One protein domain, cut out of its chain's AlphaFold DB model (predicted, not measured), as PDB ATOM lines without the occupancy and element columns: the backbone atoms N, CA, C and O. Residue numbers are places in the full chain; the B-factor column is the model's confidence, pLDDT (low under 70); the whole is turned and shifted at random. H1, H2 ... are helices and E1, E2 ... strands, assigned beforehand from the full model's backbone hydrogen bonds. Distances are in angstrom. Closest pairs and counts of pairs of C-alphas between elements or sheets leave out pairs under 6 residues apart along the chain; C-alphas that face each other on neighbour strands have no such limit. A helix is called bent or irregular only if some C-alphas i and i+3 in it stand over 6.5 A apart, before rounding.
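Overview. This is residues 10 to 124 of the 125 residues of an uncharacterized protein of Anaerolineae bacterium (UniProt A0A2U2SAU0). Three long helices run lengthwise in a rod: H2, the longest, has H1 packed closely along one side, while H3 folds back along H2 with fewer contacts. A small strand hairpin, E1 and E2, sits at one end of the rod, and at the other end residues 88 to 93 stick out where the backbone turns back toward H3. The printed part has 115 residues, with three named helices and two named strands in the order H1, E1, E2, H2, H3; the sheet E1 - E2 is antiparallel, and the class is mostly helix. The whole is loose, with a radius of gyration of the C-alphas of 18.1 A and spans of 59 by 26 by 21 A.

Along the chain. H1, residues 10 to 36, begins with C-alpha 10 at (-0.665, -24.039, -39.797). By its hydrogen bonds it was assigned as one helix, but it is bent: C-alphas 22 and 25 are 6.9 A apart. Its arms are H1a, residues 10 to 22, 18.2 A long, and H1b, residues 25 to 36, 15.7 A long. E1 is residues 40 to 42, 6.5 A, and E2 residues 48 to 50, 6.8 A. H2, residues 53 to 90, was also assigned as one helix by its hydrogen bonds, but is bent, with C-alphas 67 and 70 6.6 A apart. Its arms are H2a, residues 53 to 67, 21.3 A, and H2b, residues 70 to 90, 30.5 A, ending with C-alpha 90 at (-9.618, -12.127, -35.108). H3, residues 96 to 122, is 38.9 A long, has a kink of 30 degrees near residue 103, and ends with C-alpha 122 at (-20.872, -52.973, -57.480).

Arrangement. H1a touches H2b at a shallow tilt of 23 degrees, opposite ways, closest at the C-alphas of Cys 21 and Ala 72, 6.6 A. H1b touches H2a at a steep tilt of 49 degrees, opposite ways, closest at the C-alphas of Gly 29 and Ala 61, 4.1 A. E1 and E2 form a hairpin, with N 41 and O 49 within hydrogen-bond range at 2.7 A. The closest C-alphas of E1 and H2a, those of Cys 41 and Phe 56, are 5.4 A apart. H2b and H3 form a helical hairpin at a shallow tilt of 20 degrees; they touch through residues 76 to 84 and 99 to 106, closest at the C-alphas of Leu 76 and Pro 103, 6.8 A. H2a and H3 only just touch, with 3 pairs of C-alphas within 8 A, the closest being Gln 58 and Ala 121, 7.5 A. H3 is apart from H1a and H1b. Every O i to N i+4 pair is within hydrogen-bond range in H1a, H1b, H2a and H2b, and 20 of 23 are in H3.

Size, cuts and confidence. The two C-alphas farthest apart, those of Pro 50 and Gly 91, are 59.5 A apart. The printed part has no cut, and its four links are tight. The mean pLDDT of the printed part is 75.5; residues 44 to 47 and 91 to 124 are under 70.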
ATOM      1  N   ILE A  10       0.136 -22.957 -40.396       84.06
ATOM      2  CA  ILE A  10      -0.665 -24.039 -39.797       84.06
ATOM      3  C   ILE A  10      -1.779 -24.488 -40.752       84.06
ATOM      4  O   ILE A  10      -1.934 -25.680 -40.998       84.06
ATOM      5  N   PHE A  11      -2.510 -23.538 -41.342       81.69
ATOM      6  CA  PHE A  11      -3.553 -23.821 -42.332       81.69
ATOM      7  C   PHE A  11      -2.996 -24.508 -43.585       81.69
ATOM      8  O   PHE A  11      -3.604 -25.454 -44.077       81.69
ATOM      9  N   LEU A  12      -1.844 -24.058 -44.097       84.38
ATOM     10  CA  LEU A  12      -1.194 -24.699 -45.245       84.38
ATOM     11  C   LEU A  12      -0.773 -26.131 -44.919       84.38
ATOM     12  O   LEU A  12      -1.050 -27.033 -45.705       84.38
ATOM     13  N   THR A  13      -0.159 -26.353 -43.756       87.00
ATOM     14  CA  THR A  13       0.240 -27.693 -43.317       87.00
ATOM     15  C   THR A  13      -0.975 -28.605 -43.167       87.00
ATOM     16  O   THR A  13      -0.962 -29.708 -43.707       87.00
ATOM     17  N   LEU A  14      -2.046 -28.148 -42.507       84.88
ATOM     18  CA  LEU A  14      -3.288 -28.915 -42.383       84.88
ATOM     19  C   LEU A  14      -3.894 -29.244 -43.753       84.88
ATOM     20  O   LEU A  14      -4.293 -30.381 -43.975       84.88
ATOM     21  N   GLY A  15      -3.901 -28.293 -44.693       84.25
ATOM     22  CA  GLY A  15      -4.383 -28.516 -46.059       84.25
ATOM     23  C   GLY A  15      -3.583 -29.568 -46.817       84.25
ATOM     24  O   GLY A  15      -4.169 -30.488 -47.384       84.25
ATOM     25  N   ILE A  16      -2.252 -29.473 -46.784       89.00
ATOM     26  CA  ILE A  16      -1.373 -30.455 -47.431       89.00
ATOM     27  C   ILE A  16      -1.591 -31.843 -46.821       89.00
ATOM     28  O   ILE A  16      -1.783 -32.805 -47.561       89.00
ATOM     29  N   LEU A  17      -1.623 -31.950 -45.490       88.00
ATOM     30  CA  LEU A  17      -1.844 -33.227 -44.810       88.00
ATOM     31  C   LEU A  17      -3.220 -33.822 -45.130       88.00
ATOM     32  O   LEU A  17      -3.316 -35.025 -45.352       88.00
ATOM     33  N   SER A  18      -4.270 -33.002 -45.219       86.44
ATOM     34  CA  SER A  18      -5.599 -33.456 -45.645       86.44
ATOM     35  C   SER A  18      -5.603 -33.984 -47.078       86.44
ATOM     36  O   SER A  18      -6.172 -35.045 -47.318       86.44
ATOM     37  N   ILE A  19      -4.937 -33.305 -48.016       84.31
ATOM     38  CA  ILE A  19      -4.829 -33.775 -49.408       84.31
ATOM     39  C   ILE A  19      -4.074 -35.105 -49.465       84.31
ATOM     40  O   ILE A  19      -4.553 -36.052 -50.086       84.31
ATOM     41  N   LEU A  20      -2.931 -35.207 -48.783       87.75
ATOM     42  CA  LEU A  20      -2.155 -36.446 -48.730       87.75
ATOM     43  C   LEU A  20      -2.965 -37.596 -48.115       87.75
ATOM     44  O   LEU A  20      -2.929 -38.708 -48.632       87.75
ATOM     45  N   CYS A  21      -3.734 -37.323 -47.058       87.31
ATOM     46  CA  CYS A  21      -4.586 -38.314 -46.404       87.31
ATOM     47  C   CYS A  21      -5.759 -38.771 -47.287       87.31
ATOM     48  O   CYS A  21      -6.155 -39.928 -47.211       87.31
ATOM     49  N   LEU A  22      -6.318 -37.888 -48.120       82.19
ATOM     50  CA  LEU A  22      -7.396 -38.234 -49.055       82.19
ATOM     51  C   LEU A  22      -6.886 -38.994 -50.284       82.19
ATOM     52  O   LEU A  22      -7.594 -39.844 -50.815       82.19
ATOM     53  N   LEU A  23      -5.670 -38.691 -50.742       85.06
ATOM     54  CA  LEU A  23      -5.063 -39.358 -51.893       85.06
ATOM     55  C   LEU A  23      -4.433 -40.708 -51.533       85.06
ATOM     56  O   LEU A  23      -4.338 -41.577 -52.400       85.06
ATOM     57  N   SER A  24      -4.017 -40.907 -50.278       88.56
ATOM     58  CA  SER A  24      -3.301 -42.119 -49.870       88.56
ATOM     59  C   SER A  24      -4.044 -43.428 -50.167       88.56
ATOM     60  O   SER A  24      -3.375 -44.337 -50.656       88.56
ATOM     61  N   PRO A  25      -5.379 -43.569 -50.011       87.81
ATOM     62  CA  PRO A  25      -6.046 -44.835 -50.311       87.81
ATOM     63  C   PRO A  25      -6.020 -45.178 -51.803       87.81
ATOM     64  O   PRO A  25      -5.795 -46.329 -52.169       87.81
ATOM     65  N   ALA A  26      -6.190 -44.176 -52.673       85.88
ATOM     66  CA  ALA A  26      -6.104 -44.369 -54.119       85.88
ATOM     67  C   ALA A  26      -4.684 -44.777 -54.541       85.88
ATOM     68  O   ALA A  26      -4.514 -45.703 -55.334       85.88
ATOM     69  N   VAL A  27      -3.664 -44.126 -53.967       89.56
ATOM     70  CA  VAL A  27      -2.256 -44.476 -54.207       89.56
ATOM     71  C   VAL A  27      -1.958 -45.894 -53.717       89.56
ATOM     72  O   VAL A  27      -1.377 -46.671 -54.468       89.56
ATOM     73  N   ILE A  28      -2.400 -46.262 -52.510       89.12
ATOM     74  CA  ILE A  28      -2.238 -47.617 -51.960       89.12
ATOM     75  C   ILE A  28      -2.880 -48.653 -52.886       89.12
ATOM     76  O   ILE A  28      -2.231 -49.641 -53.215       89.12
ATOM     77  N   GLY A  29      -4.108 -48.414 -53.351       88.50
ATOM     78  CA  GLY A  29      -4.808 -49.332 -54.249       88.50
ATOM     79  C   GLY A  29      -4.053 -49.590 -55.554       88.50
ATOM     80  O   GLY A  29      -3.833 -50.742 -55.926       88.50
ATOM     81  N   ILE A  30      -3.602 -48.526 -56.226       90.69
ATOM     82  CA  ILE A  30      -2.870 -48.628 -57.499       90.69
ATOM     83  C   ILE A  30      -1.490 -49.263 -57.296       90.69
ATOM     84  O   ILE A  30      -1.091 -50.139 -58.067       90.69
ATOM     85  N   VAL A  31      -0.753 -48.841 -56.266       93.94
ATOM     86  CA  VAL A  31       0.594 -49.356 -55.979       93.94
ATOM     87  C   VAL A  31       0.538 -50.829 -55.574       93.94
ATOM     88  O   VAL A  31       1.319 -51.629 -56.079       93.94
ATOM     89  N   ALA A  32      -0.421 -51.226 -54.736       90.88
ATOM     90  CA  ALA A  32      -0.607 -52.630 -54.387       90.88
ATOM     91  C   ALA A  32      -0.973 -53.457 -55.626       90.88
ATOM     92  O   ALA A  32      -0.342 -54.470 -55.899       90.88
ATOM     93  N   ALA A  33      -1.920 -53.000 -56.445       89.94
ATOM     94  CA  ALA A  33      -2.294 -53.736 -57.647       89.94
ATOM     95  C   ALA A  33      -1.151 -53.847 -58.669       89.94
ATOM     96  O   ALA A  33      -1.016 -54.867 -59.336       89.94
ATOM     97  N   THR A  34      -0.300 -52.830 -58.803       93.50
ATOM     98  CA  THR A  34       0.856 -52.895 -59.718       93.50
ATOM     99  C   THR A  34       1.971 -53.811 -59.218       93.50
ATOM    100  O   THR A  34       2.639 -54.429 -60.043       93.50
ATOM    101  N   LEU A  35       2.180 -53.910 -57.903       94.38
ATOM    102  CA  LEU A  35       3.315 -54.641 -57.332       94.38
ATOM    103  C   LEU A  35       2.979 -56.058 -56.857       94.38
ATOM    104  O   LEU A  35       3.871 -56.903 -56.839       94.38
ATOM    105  N   THR A  36       1.738 -56.324 -56.436       92.25
ATOM    106  CA  THR A  36       1.385 -57.559 -55.710       92.25
ATOM    107  C   THR A  36       0.171 -58.305 -56.258       92.25
ATOM    108  O   THR A  36      -0.242 -59.295 -55.660       92.25
ATOM    109  N   TYR A  37      -0.406 -57.874 -57.383       91.25
ATOM    110  CA  TYR A  37      -1.539 -58.575 -57.987       91.25
ATOM    111  C   TYR A  37      -1.132 -59.944 -58.555       91.25
ATOM    112  O   TYR A  37      -0.294 -60.029 -59.453       91.25
ATOM    113  N   ASP A  38      -1.786 -61.001 -58.074       92.00
ATOM    114  CA  ASP A  38      -1.557 -62.405 -58.446       92.00
ATOM    115  C   ASP A  38      -2.770 -63.053 -59.150       92.00
ATOM    116  O   ASP A  38      -2.767 -64.250 -59.429       92.00
ATOM    117  N   GLY A  39      -3.817 -62.274 -59.442       89.19
ATOM    118  CA  GLY A  39      -5.085 -62.775 -59.984       89.19
ATOM    119  C   GLY A  39      -6.162 -63.059 -58.935       89.19
ATOM    120  O   GLY A  39      -7.291 -63.384 -59.314       89.19
ATOM    121  N   ASN A  40      -5.858 -62.905 -57.643       90.88
ATOM    122  CA  ASN A  40      -6.799 -63.158 -56.557       90.88
ATOM    123  C   ASN A  40      -7.012 -61.922 -55.677       90.88
ATOM    124  O   ASN A  40      -6.109 -61.132 -55.422       90.88
ATOM    125  N   CYS A  41      -8.226 -61.774 -55.164       85.25
ATOM    126  CA  CYS A  41      -8.598 -60.812 -54.139       85.25
ATOM    127  C   CYS A  41      -8.668 -61.522 -52.790       85.25
ATOM    128  O   CYS A  41      -9.278 -62.584 -52.675       85.25
ATOM    129  N   TYR A  42      -8.088 -60.902 -51.764       81.44
ATOM    130  CA  TYR A  42      -8.104 -61.418 -50.398       81.44
ATOM    131  C   TYR A  42      -9.121 -60.652 -49.544       81.44
ATOM    132  O   TYR A  42      -9.039 -59.425 -49.397       81.44
ATOM    133  N   GLY A  43     -10.097 -61.381 -49.004       70.00
ATOM    134  CA  GLY A  43     -11.071 -60.867 -48.040       70.00
ATOM    135  C   GLY A  43     -10.676 -61.178 -46.594       70.00
ATOM    136  O   GLY A  43      -9.872 -62.072 -46.342       70.00
ATOM    137  N   PHE A  44     -11.281 -60.469 -45.635       57.84
ATOM    138  CA  PHE A  44     -11.094 -60.745 -44.203       57.84
ATOM    139  C   PHE A  44     -11.641 -62.118 -43.765       57.84
ATOM    140  O   PHE A  44     -11.130 -62.675 -42.797       57.84
ATOM    141  N   THR A  45     -12.664 -62.656 -44.443       55.56
ATOM    142  CA  THR A  45     -13.370 -63.882 -44.014       55.56
ATOM    143  C   THR A  45     -13.365 -65.024 -45.032       55.56
ATOM    144  O   THR A  45     -13.376 -66.178 -44.618       55.56
ATOM    145  N   ASP A  46     -13.293 -64.739 -46.339       57.00
ATOM    146  CA  ASP A  46     -13.673 -65.721 -47.378       57.00
ATOM    147  C   ASP A  46     -12.487 -66.280 -48.197       57.00
ATOM    148  O   ASP A  46     -12.677 -66.941 -49.216       57.00
ATOM    149  N   GLY A  47     -11.246 -66.056 -47.755       68.44
ATOM    150  CA  GLY A  47     -10.052 -66.552 -48.447       68.44
ATOM    151  C   GLY A  47      -9.738 -65.810 -49.754       68.44
ATOM    152  O   GLY A  47     -10.065 -64.631 -49.914       68.44
ATOM    153  N   ALA A  48      -9.022 -66.486 -50.657       81.19
ATOM    154  CA  ALA A  48      -8.629 -65.957 -51.961       81.19
ATOM    155  C   ALA A  48      -9.720 -66.242 -53.004       81.19
ATOM    156  O   ALA A  48     -10.074 -67.400 -53.226       81.19
ATOM    157  N   ALA A  49     -10.228 -65.198 -53.658       84.88
ATOM    158  CA  ALA A  49     -11.199 -65.318 -54.744       84.88
ATOM    159  C   ALA A  49     -10.624 -64.740 -56.045       84.88
ATOM    160  O   ALA A  49     -10.046 -63.654 -56.005       84.88
ATOM    161  N   PRO A  50     -10.805 -65.396 -57.205       89.12
ATOM    162  CA  PRO A  50     -10.311 -64.869 -58.469       89.12
ATOM    163  C   PRO A  50     -10.984 -63.529 -58.778       89.12
ATOM    164  O   PRO A  50     -12.209 -63.397 -58.703       89.12
ATOM    165  N   CYS A  51     -10.186 -62.524 -59.125       88.06
ATOM    166  CA  CYS A  51     -10.689 -61.192 -59.425       88.06
ATOM    167  C   CYS A  51      -9.820 -60.485 -60.462       88.06
ATOM    168  O   CYS A  51      -8.679 -60.859 -60.702       88.06
ATOM    169  N   SER A  52     -10.371 -59.450 -61.089       91.81
ATOM    170  CA  SER A  52      -9.614 -58.601 -62.008       91.81
ATOM    171  C   SER A  52      -8.654 -57.668 -61.264       91.81
ATOM    172  O   SER A  52      -8.890 -57.290 -60.115       91.81
ATOM    173  N   TRP A  53      -7.626 -57.196 -61.971       89.94
ATOM    174  CA  TRP A  53      -6.664 -56.208 -61.470       89.94
ATOM    175  C   TRP A  53      -7.342 -54.982 -60.841       89.94
ATOM    176  O   TRP A  53      -6.942 -54.502 -59.782       89.94
ATOM    177  N   TRP A  54      -8.424 -54.506 -61.463       88.88
ATOM    178  CA  TRP A  54      -9.178 -53.354 -60.973       88.88
ATOM    179  C   TRP A  54      -9.935 -53.649 -59.674       88.88
ATOM    180  O   TRP A  54      -9.929 -52.829 -58.759       88.88
ATOM    181  N   GLN A  55     -10.539 -54.834 -59.559       86.25
ATOM    182  CA  GLN A  55     -11.206 -55.264 -58.326       86.25
ATOM    183  C   GLN A  55     -10.205 -55.422 -57.178       86.25
ATOM    184  O   GLN A  55     -10.502 -55.035 -56.048       86.25
ATOM    185  N   PHE A  56      -8.994 -55.906 -57.467       90.06
ATOM    186  CA  PHE A  56      -7.917 -55.959 -56.482       90.06
ATOM    187  C   PHE A  56      -7.495 -54.562 -56.020       90.06
ATOM    188  O   PHE A  56      -7.445 -54.307 -54.817       90.06
ATOM    189  N   ALA A  57      -7.257 -53.636 -56.957       88.75
ATOM    190  CA  ALA A  57      -6.902 -52.253 -56.639       88.75
ATOM    191  C   ALA A  57      -7.956 -51.579 -55.747       88.75
ATOM    192  O   ALA A  57      -7.616 -50.893 -54.785       88.75
ATOM    193  N   GLN A  58      -9.240 -51.815 -56.032       85.50
ATOM    194  CA  GLN A  58     -10.355 -51.311 -55.231       85.50
ATOM    195  C   GLN A  58     -10.382 -51.916 -53.824       85.50
ATOM    196  O   GLN A  58     -10.554 -51.181 -52.852       85.50
ATOM    197  N   ASN A  59     -10.171 -53.227 -53.700       86.62
ATOM    198  CA  ASN A  59     -10.117 -53.906 -52.406       86.62
ATOM    199  C   ASN A  59      -8.967 -53.362 -51.536       86.62
ATOM    200  O   ASN A  59      -9.156 -53.035 -50.367       86.62
ATOM    201  N   GLN A  60      -7.787 -53.155 -52.128       89.50
ATOM    202  CA  GLN A  60      -6.646 -52.562 -51.424       89.50
ATOM    203  C   GLN A  60      -6.868 -51.082 -51.082       89.50
ATOM    204  O   GLN A  60      -6.506 -50.641 -49.990       89.50
ATOM    205  N   ALA A  61      -7.520 -50.314 -51.959       88.19
ATOM    206  CA  ALA A  61      -7.909 -48.937 -51.660       88.19
ATOM    207  C   ALA A  61      -8.914 -48.859 -50.500       88.19
ATOM    208  O   ALA A  61      -8.831 -47.943 -49.682       88.19
ATOM    209  N   PHE A  62      -9.829 -49.826 -50.383       85.06
ATOM    210  CA  PHE A  62     -10.753 -49.921 -49.253       85.06
ATOM    211  C   PHE A  62     -10.015 -50.154 -47.926       85.06
ATOM    212  O   PHE A  62     -10.268 -49.448 -46.949       85.06
ATOM    213  N   TYR A  63      -9.036 -51.061 -47.892       83.50
ATOM    214  CA  TYR A  63      -8.182 -51.215 -46.707       83.50
ATOM    215  C   TYR A  63      -7.353 -49.956 -46.424       83.50
ATOM    216  O   TYR A  63      -7.234 -49.536 -45.270       83.50
ATOM    217  N   GLY A  64      -6.855 -49.294 -47.470       85.44
ATOM    218  CA  GLY A  64      -6.204 -47.990 -47.362       85.44
ATOM    219  C   GLY A  64      -7.107 -46.923 -46.728       85.44
ATOM    220  O   GLY A  64      -6.637 -46.145 -45.901       85.44
ATOM    221  N   LEU A  65      -8.407 -46.917 -47.047       82.94
ATOM    222  CA  LEU A  65      -9.400 -46.021 -46.439       82.94
ATOM    223  C   LEU A  65      -9.590 -46.301 -44.946       82.94
ATOM    224  O   LEU A  65      -9.639 -45.356 -44.161       82.94
ATOM    225  N   LEU A  66      -9.656 -47.575 -44.538       83.19
ATOM    226  CA  LEU A  66      -9.762 -47.940 -43.119       83.19
ATOM    227  C   LEU A  66      -8.554 -47.440 -42.316       83.19
ATOM    228  O   LEU A  66      -8.718 -46.904 -41.221       83.19
ATOM    229  N   ILE A  67      -7.351 -47.545 -42.885       83.50
ATOM    230  CA  ILE A  67      -6.126 -47.016 -42.270       83.50
ATOM    231  C   ILE A  67      -6.157 -45.483 -42.229       83.50
ATOM    232  O   ILE A  67      -5.806 -44.882 -41.213       83.50
ATOM    233  N   ALA A  68      -6.605 -44.840 -43.310       82.06
ATOM    234  CA  ALA A  68      -6.687 -43.384 -43.414       82.06
ATOM    235  C   ALA A  68      -7.794 -42.762 -42.539       82.06
ATOM    236  O   ALA A  68      -7.775 -41.553 -42.299       82.06
ATOM    237  N   PHE A  69      -8.733 -43.558 -42.018       80.75
ATOM    238  CA  PHE A  69      -9.847 -43.069 -41.204       80.75
ATOM    239  C   PHE A  69      -9.380 -42.355 -39.928       80.75
ATOM    240  O   PHE A  69      -9.778 -41.222 -39.663       80.75
ATOM    241  N   ILE A  70      -8.492 -42.986 -39.157       81.19
ATOM    242  CA  ILE A  70      -7.969 -42.422 -37.904       81.19
ATOM    243  C   ILE A  70      -7.258 -41.074 -38.139       81.19
ATOM    244  O   ILE A  70      -7.653 -40.084 -37.516       81.19
ATOM    245  N   PRO A  71      -6.251 -40.963 -39.031       81.94
ATOM    246  CA  PRO A  71      -5.599 -39.682 -39.291       81.94
ATOM    247  C   PRO A  71      -6.560 -38.634 -39.871       81.94
ATOM    248  O   PRO A  71      -6.417 -37.456 -39.544       81.94
ATOM    249  N   ALA A  72      -7.577 -39.027 -40.648       81.31
ATOM    250  CA  ALA A  72      -8.603 -38.097 -41.119       81.31
ATOM    251  C   ALA A  72      -9.410 -37.478 -39.962       81.31
ATOM    252  O   ALA A  72      -9.651 -36.268 -39.964       81.31
ATOM    253  N   VAL A  73      -9.762 -38.264 -38.936       80.62
ATOM    254  CA  VAL A  73     -10.432 -37.755 -37.724       80.62
ATOM    255  C   VAL A  73      -9.529 -36.776 -36.962       80.62
ATOM    256  O   VAL A  73      -9.983 -35.703 -36.563       80.62
ATOM    257  N   PHE A  74      -8.237 -37.082 -36.809       80.31
ATOM    258  CA  PHE A  74      -7.292 -36.153 -36.176       80.31
ATOM    259  C   PHE A  74      -7.145 -34.845 -36.958       80.31
ATOM    260  O   PHE A  74      -7.128 -33.764 -36.361       80.31
ATOM    261  N   LEU A  75      -7.089 -34.917 -38.289       84.50
ATOM    262  CA  LEU A  75      -7.036 -33.732 -39.143       84.50
ATOM    263  C   LEU A  75      -8.311 -32.896 -39.027       84.50
ATOM    264  O   LEU A  75      -8.216 -31.672 -38.951       84.50
ATOM    265  N   LEU A  76      -9.485 -33.526 -38.938       81.44
ATOM    266  CA  LEU A  76     -10.752 -32.833 -38.695       81.44
ATOM    267  C   LEU A  76     -10.728 -32.055 -37.370       81.44
ATOM    268  O   LEU A  76     -11.083 -30.876 -37.344       81.44
ATOM    269  N   ILE A  77     -10.266 -32.682 -36.285       80.75
ATOM    270  CA  ILE A  77     -10.119 -32.017 -34.981       80.75
ATOM    271  C   ILE A  77      -9.122 -30.851 -35.082       80.75
ATOM    272  O   ILE A  77      -9.376 -29.774 -34.537       80.75
ATOM    273  N   GLY A  78      -8.017 -31.028 -35.814       83.75
ATOM    274  CA  GLY A  78      -7.024 -29.981 -36.074       83.75
ATOM    275  C   GLY A  78      -7.592 -28.782 -36.843       83.75
ATOM    276  O   GLY A  78      -7.331 -27.629 -36.486       83.75
ATOM    277  N   TRP A  79      -8.425 -29.039 -37.855       83.50
ATOM    278  CA  TRP A  79      -9.156 -28.011 -38.598       83.50
ATOM    279  C   TRP A  79     -10.148 -27.254 -37.713       83.50
ATOM    280  O   TRP A  79     -10.165 -26.022 -37.731       83.50
ATOM    281  N   LEU A  80     -10.921 -27.973 -36.898       80.31
ATOM    282  CA  LEU A  80     -11.875 -27.402 -35.945       80.31
ATOM    283  C   LEU A  80     -11.197 -26.494 -34.915       80.31
ATOM    284  O   LEU A  80     -11.619 -25.356 -34.710       80.31
ATOM    285  N   THR A  81     -10.124 -26.975 -34.288       79.50
ATOM    286  CA  THR A  81      -9.391 -26.228 -33.253       79.50
ATOM    287  C   THR A  81      -8.664 -25.019 -33.829       79.50
ATOM    288  O   THR A  81      -8.786 -23.917 -33.292       79.50
ATOM    289  N   THR A  82      -7.952 -25.181 -34.946       82.56
ATOM    290  CA  THR A  82      -7.213 -24.074 -35.575       82.56
ATOM    291  C   THR A  82      -8.164 -23.032 -36.163       82.56
ATOM    292  O   THR A  82      -7.930 -21.829 -36.009       82.56
ATOM    293  N   GLY A  83      -9.259 -23.474 -36.790       79.62
ATOM    294  CA  GLY A  83     -10.326 -22.605 -37.281       79.62
ATOM    295  C   GLY A  83     -10.998 -21.837 -36.145       79.62
ATOM    296  O   GLY A  83     -11.071 -20.609 -36.200       79.62
ATOM    297  N   GLY A  84     -11.396 -22.529 -35.073       72.69
ATOM    298  CA  GLY A  84     -11.985 -21.919 -33.879       72.69
ATOM    299  C   GLY A  84     -11.066 -20.890 -33.216       72.69
ATOM    300  O   GLY A  84     -11.496 -19.776 -32.914       72.69
ATOM    301  N   LEU A  85      -9.776 -21.207 -33.068       77.62
ATOM    302  CA  LEU A  85      -8.785 -20.283 -32.511       77.62
ATOM    303  C   LEU A  85      -8.584 -19.049 -33.402       77.62
ATOM    304  O   LEU A  85      -8.494 -17.928 -32.900       77.62
ATOM    305  N   TRP A  86      -8.533 -19.232 -34.722       78.00
ATOM    306  CA  TRP A  86      -8.409 -18.119 -35.666       78.00
ATOM    307  C   TRP A  86      -9.602 -17.159 -35.577       78.00
ATOM    308  O   TRP A  86      -9.406 -15.941 -35.585       78.00
ATOM    309  N   ILE A  87     -10.817 -17.698 -35.432       70.38
ATOM    310  CA  ILE A  87     -12.052 -16.924 -35.232       70.38
ATOM    311  C   ILE A  87     -11.984 -16.133 -33.923       70.38
ATOM    312  O   ILE A  87     -12.167 -14.913 -33.932       70.38
ATOM    313  N   ALA A  88     -11.665 -16.810 -32.815       70.50
ATOM    314  CA  ALA A  88     -11.602 -16.204 -31.486       70.50
ATOM    315  C   ALA A  88     -10.587 -15.051 -31.414       70.50
ATOM    316  O   ALA A  88     -10.860 -14.021 -30.803       70.50
ATOM    317  N   LEU A  89      -9.435 -15.192 -32.079       73.62
ATOM    318  CA  LEU A  89      -8.380 -14.176 -32.058       73.62
ATOM    319  C   LEU A  89      -8.594 -13.017 -33.039       73.62
ATOM    320  O   LEU A  89      -8.011 -11.953 -32.837       73.62
ATOM    321  N   ARG A  90      -9.378 -13.193 -34.112       71.62
ATOM    322  CA  ARG A  90      -9.618 -12.127 -35.108       71.62
ATOM    323  C   ARG A  90     -10.916 -11.352 -34.907       71.62
ATOM    324  O   ARG A  90     -11.177 -10.434 -35.682       71.62
ATOM    325  N   GLY A  91     -11.720 -11.697 -33.900       58.56
ATOM    326  CA  GLY A  91     -12.903 -10.927 -33.501       58.56
ATOM    327  C   GLY A  91     -13.991 -10.809 -34.576       58.56
ATOM    328  O   GLY A  91     -14.898  -9.994 -34.438       58.56
ATOM    329  N   ARG A  92     -13.923 -11.600 -35.657       60.41
ATOM    330  CA  ARG A  92     -14.972 -11.667 -36.678       60.41
ATOM    331  C   ARG A  92     -15.875 -12.850 -36.366       60.41
ATOM    332  O   ARG A  92     -15.437 -13.994 -36.463       60.41
ATOM    333  N   GLN A  93     -17.127 -12.567 -36.010       57.47
ATOM    334  CA  GLN A  93     -18.184 -13.571 -35.945       57.47
ATOM    335  C   GLN A  93     -18.373 -14.152 -37.350       57.47
ATOM    336  O   GLN A  93     -18.959 -13.510 -38.221       57.47
ATOM    337  N   LEU A  94     -17.850 -15.353 -37.598       51.81
ATOM    338  CA  LEU A  94     -18.380 -16.148 -38.695       51.81
ATOM    339  C   LEU A  94     -19.815 -16.508 -38.310       51.81
ATOM    340  O   LEU A  94     -20.039 -16.951 -37.178       51.81
ATOM    341  N   PRO A  95     -20.795 -16.302 -39.199       56.44
ATOM    342  CA  PRO A  95     -22.156 -16.702 -38.904       56.44
ATOM    343  C   PRO A  95     -22.152 -18.214 -38.642       56.44
ATOM    344  O   PRO A  95     -21.516 -18.968 -39.379       56.44
ATOM    345  N   ALA A  96     -22.800 -18.641 -37.552       57.72
ATOM    346  CA  ALA A  96     -22.656 -19.976 -36.954       57.72
ATOM    347  C   ALA A  96     -22.793 -21.139 -37.959       57.72
ATOM    348  O   ALA A  96     -22.174 -22.189 -37.786       57.72
ATOM    349  N   TRP A  97     -23.529 -20.922 -39.055       53.59
ATOM    350  CA  TRP A  97     -23.654 -21.869 -40.155       53.59
ATOM    351  C   TRP A  97     -22.310 -22.205 -40.826       53.59
ATOM    352  O   TRP A  97     -22.074 -23.377 -41.080       53.59
ATOM    353  N   GLN A  98     -21.384 -21.257 -41.039       55.44
ATOM    354  CA  GLN A  98     -20.077 -21.532 -41.673       55.44
ATOM    355  C   GLN A  98     -19.109 -22.282 -40.747       55.44
ATOM    356  O   GLN A  98     -18.334 -23.118 -41.210       55.44
ATOM    357  N   ALA A  99     -19.182 -22.028 -39.438       54.75
ATOM    358  CA  ALA A  99     -18.382 -22.734 -38.436       54.75
ATOM    359  C   ALA A  99     -18.823 -24.200 -38.268       54.75
ATOM    360  O   ALA A  99     -17.989 -25.063 -38.006       54.75
ATOM    361  N   ALA A 100     -20.114 -24.485 -38.470       57.97
ATOM    362  CA  ALA A 100     -20.651 -25.842 -38.478       57.97
ATOM    363  C   ALA A 100     -20.501 -26.535 -39.845       57.97
ATOM    364  O   ALA A 100     -20.224 -27.728 -39.888       57.97
ATOM    365  N   LEU A 101     -20.636 -25.810 -40.962       58.09
ATOM    366  CA  LEU A 101     -20.650 -26.401 -42.307       58.09
ATOM    367  C   LEU A 101     -19.297 -26.880 -42.799       58.09
ATOM    368  O   LEU A 101     -19.271 -27.842 -43.547       58.09
ATOM    369  N   ILE A 102     -18.183 -26.266 -42.412       55.28
ATOM    370  CA  ILE A 102     -16.857 -26.744 -42.838       55.28
ATOM    371  C   ILE A 102     -16.549 -28.144 -42.265       55.28
ATOM    372  O   ILE A 102     -16.213 -29.035 -43.047       55.28
ATOM    373  N   PRO A 103     -16.706 -28.402 -40.952       56.78
ATOM    374  CA  PRO A 103     -16.532 -29.744 -40.404       56.78
ATOM    375  C   PRO A 103     -17.649 -30.702 -40.829       56.78
ATOM    376  O   PRO A 103     -17.348 -31.854 -41.131       56.78
ATOM    377  N   LEU A 104     -18.910 -30.247 -40.940       58.94
ATOM    378  CA  LEU A 104     -19.980 -31.095 -41.478       58.94
ATOM    379  C   LEU A 104     -19.731 -31.476 -42.935       58.94
ATOM    380  O   LEU A 104     -19.960 -32.620 -43.286       58.94
ATOM    381  N   ALA A 105     -19.265 -30.555 -43.779       59.41
ATOM    382  CA  ALA A 105     -18.965 -30.829 -45.178       59.41
ATOM    383  C   ALA A 105     -17.754 -31.751 -45.298       59.41
ATOM    384  O   ALA A 105     -17.789 -32.662 -46.108       59.41
ATOM    385  N   ALA A 106     -16.720 -31.591 -44.468       58.66
ATOM    386  CA  ALA A 106     -15.583 -32.511 -44.453       58.66
ATOM    387  C   ALA A 106     -15.995 -33.936 -44.036       58.66
ATOM    388  O   ALA A 106     -15.608 -34.904 -44.688       58.66
ATOM    389  N   VAL A 107     -16.831 -34.068 -42.998       61.38
ATOM    390  CA  VAL A 107     -17.387 -35.360 -42.560       61.38
ATOM    391  C   VAL A 107     -18.345 -35.928 -43.605       61.38
ATOM    392  O   VAL A 107     -18.232 -37.094 -43.956       61.38
ATOM    393  N   ALA A 108     -19.249 -35.117 -44.154       61.84
ATOM    394  CA  ALA A 108     -20.214 -35.536 -45.162       61.84
ATOM    395  C   ALA A 108     -19.526 -35.948 -46.465       61.84
ATOM    396  O   ALA A 108     -19.892 -36.972 -47.020       61.84
ATOM    397  N   ILE A 109     -18.505 -35.214 -46.922       66.69
ATOM    398  CA  ILE A 109     -17.690 -35.568 -48.093       66.69
ATOM    399  C   ILE A 109     -16.892 -36.846 -47.815       66.69
ATOM    400  O   ILE A 109     -16.834 -37.711 -48.682       66.69
ATOM    401  N   GLY A 110     -16.336 -37.009 -46.611       60.44
ATOM    402  CA  GLY A 110     -15.671 -38.248 -46.199       60.44
ATOM    403  C   GLY A 110     -16.619 -39.453 -46.198       60.44
ATOM    404  O   GLY A 110     -16.294 -40.490 -46.770       60.44
ATOM    405  N   ILE A 111     -17.822 -39.302 -45.638       64.75
ATOM    406  CA  ILE A 111     -18.867 -40.336 -45.631       64.75
ATOM    407  C   ILE A 111     -19.382 -40.608 -47.050       64.75
ATOM    408  O   ILE A 111     -19.580 -41.768 -47.400       64.75
ATOM    409  N   LEU A 112     -19.559 -39.578 -47.885       61.28
ATOM    410  CA  LEU A 112     -19.937 -39.707 -49.296       61.28
ATOM    411  C   LEU A 112     -18.869 -40.476 -50.072       61.28
ATOM    412  O   LEU A 112     -19.208 -41.398 -50.802       61.28
ATOM    413  N   LEU A 113     -17.588 -40.167 -49.875       58.09
ATOM    414  CA  LEU A 113     -16.488 -40.906 -50.493       58.09
ATOM    415  C   LEU A 113     -16.486 -42.374 -50.050       58.09
ATOM    416  O   LEU A 113     -16.398 -43.252 -50.901       58.09
ATOM    417  N   ILE A 114     -16.669 -42.650 -48.756       61.44
ATOM    418  CA  ILE A 114     -16.736 -44.019 -48.214       61.44
ATOM    419  C   ILE A 114     -17.973 -44.778 -48.721       61.44
ATOM    420  O   ILE A 114     -17.881 -45.969 -48.994       61.44
ATOM    421  N   SER A 115     -19.117 -44.109 -48.862       55.38
ATOM    422  CA  SER A 115     -20.389 -44.739 -49.249       55.38
ATOM    423  C   SER A 115     -20.526 -44.925 -50.761       55.38
ATOM    424  O   SER A 115     -21.125 -45.901 -51.207       55.38
ATOM    425  N   PHE A 116     -19.969 -44.016 -51.569       57.75
ATOM    426  CA  PHE A 116     -20.111 -44.057 -53.026       57.75
ATOM    427  C   PHE A 116     -18.969 -44.783 -53.741       57.75
ATOM    428  O   PHE A 116     -19.237 -45.383 -54.782       57.75
ATOM    429  N   LEU A 117     -17.736 -44.819 -53.207       56.34
ATOM    430  CA  LEU A 117     -16.668 -45.635 -53.815       56.34
ATOM    431  C   LEU A 117     -17.068 -47.118 -53.987       56.34
ATOM    432  O   LEU A 117     -16.827 -47.664 -55.065       56.34
ATOM    433  N   PRO A 118     -17.709 -47.772 -52.997       52.97
ATOM    434  CA  PRO A 118     -18.177 -49.152 -53.125       52.97
ATOM    435  C   PRO A 118     -19.343 -49.312 -54.110       52.97
ATOM    436  O   PRO A 118     -19.444 -50.337 -54.780       52.97
ATOM    437  N   LEU A 119     -20.213 -48.305 -54.254       53.09
ATOM    438  CA  LEU A 119     -21.333 -48.347 -55.207       53.09
ATOM    439  C   LEU A 119     -20.847 -48.323 -56.662       53.09
ATOM    440  O   LEU A 119     -21.365 -49.070 -57.490       53.09
ATOM    441  N   PHE A 120     -19.791 -47.567 -56.968       53.03
ATOM    442  CA  PHE A 120     -19.129 -47.644 -58.278       53.03
ATOM    443  C   PHE A 120     -18.376 -48.971 -58.503       53.03
ATOM    444  O   PHE A 120     -18.087 -49.315 -59.649       53.03
ATOM    445  N   ALA A 121     -18.086 -49.736 -57.443       47.06
ATOM    446  CA  ALA A 121     -17.489 -51.071 -57.522       47.06
ATOM    447  C   ALA A 121     -18.526 -52.196 -57.731       47.06
ATOM    448  O   ALA A 121     -18.191 -53.234 -58.299       47.06
ATOM    449  N   GLY A 122     -19.787 -51.992 -57.326       45.03
ATOM    450  CA  GLY A 122     -20.872 -52.973 -57.480       45.03
ATOM    451  C   GLY A 122     -21.709 -52.843 -58.760       45.03
ATOM    452  O   GLY A 122     -22.339 -53.810 -59.170       45.03
ATOM    453  N   LEU A 123     -21.706 -51.680 -59.424       43.16
ATOM    454  CA  LEU A 123     -22.586 -51.371 -60.569       43.16
ATOM    455  C   LEU A 123     -22.087 -51.859 -61.948       43.16
ATOM    456  O   LEU A 123     -22.597 -51.436 -62.983       43.16
ATOM    457  N   ARG A 124     -21.107 -52.771 -61.982       45.38
ATOM    458  CA  ARG A 124     -20.771 -53.572 -63.175       45.38
ATOM    459  C   ARG A 124     -20.908 -55.065 -62.872       45.38
ATOM    460  O   ARG A 124     -19.932 -55.813 -62.914       45.38
TER     461      ARG A 124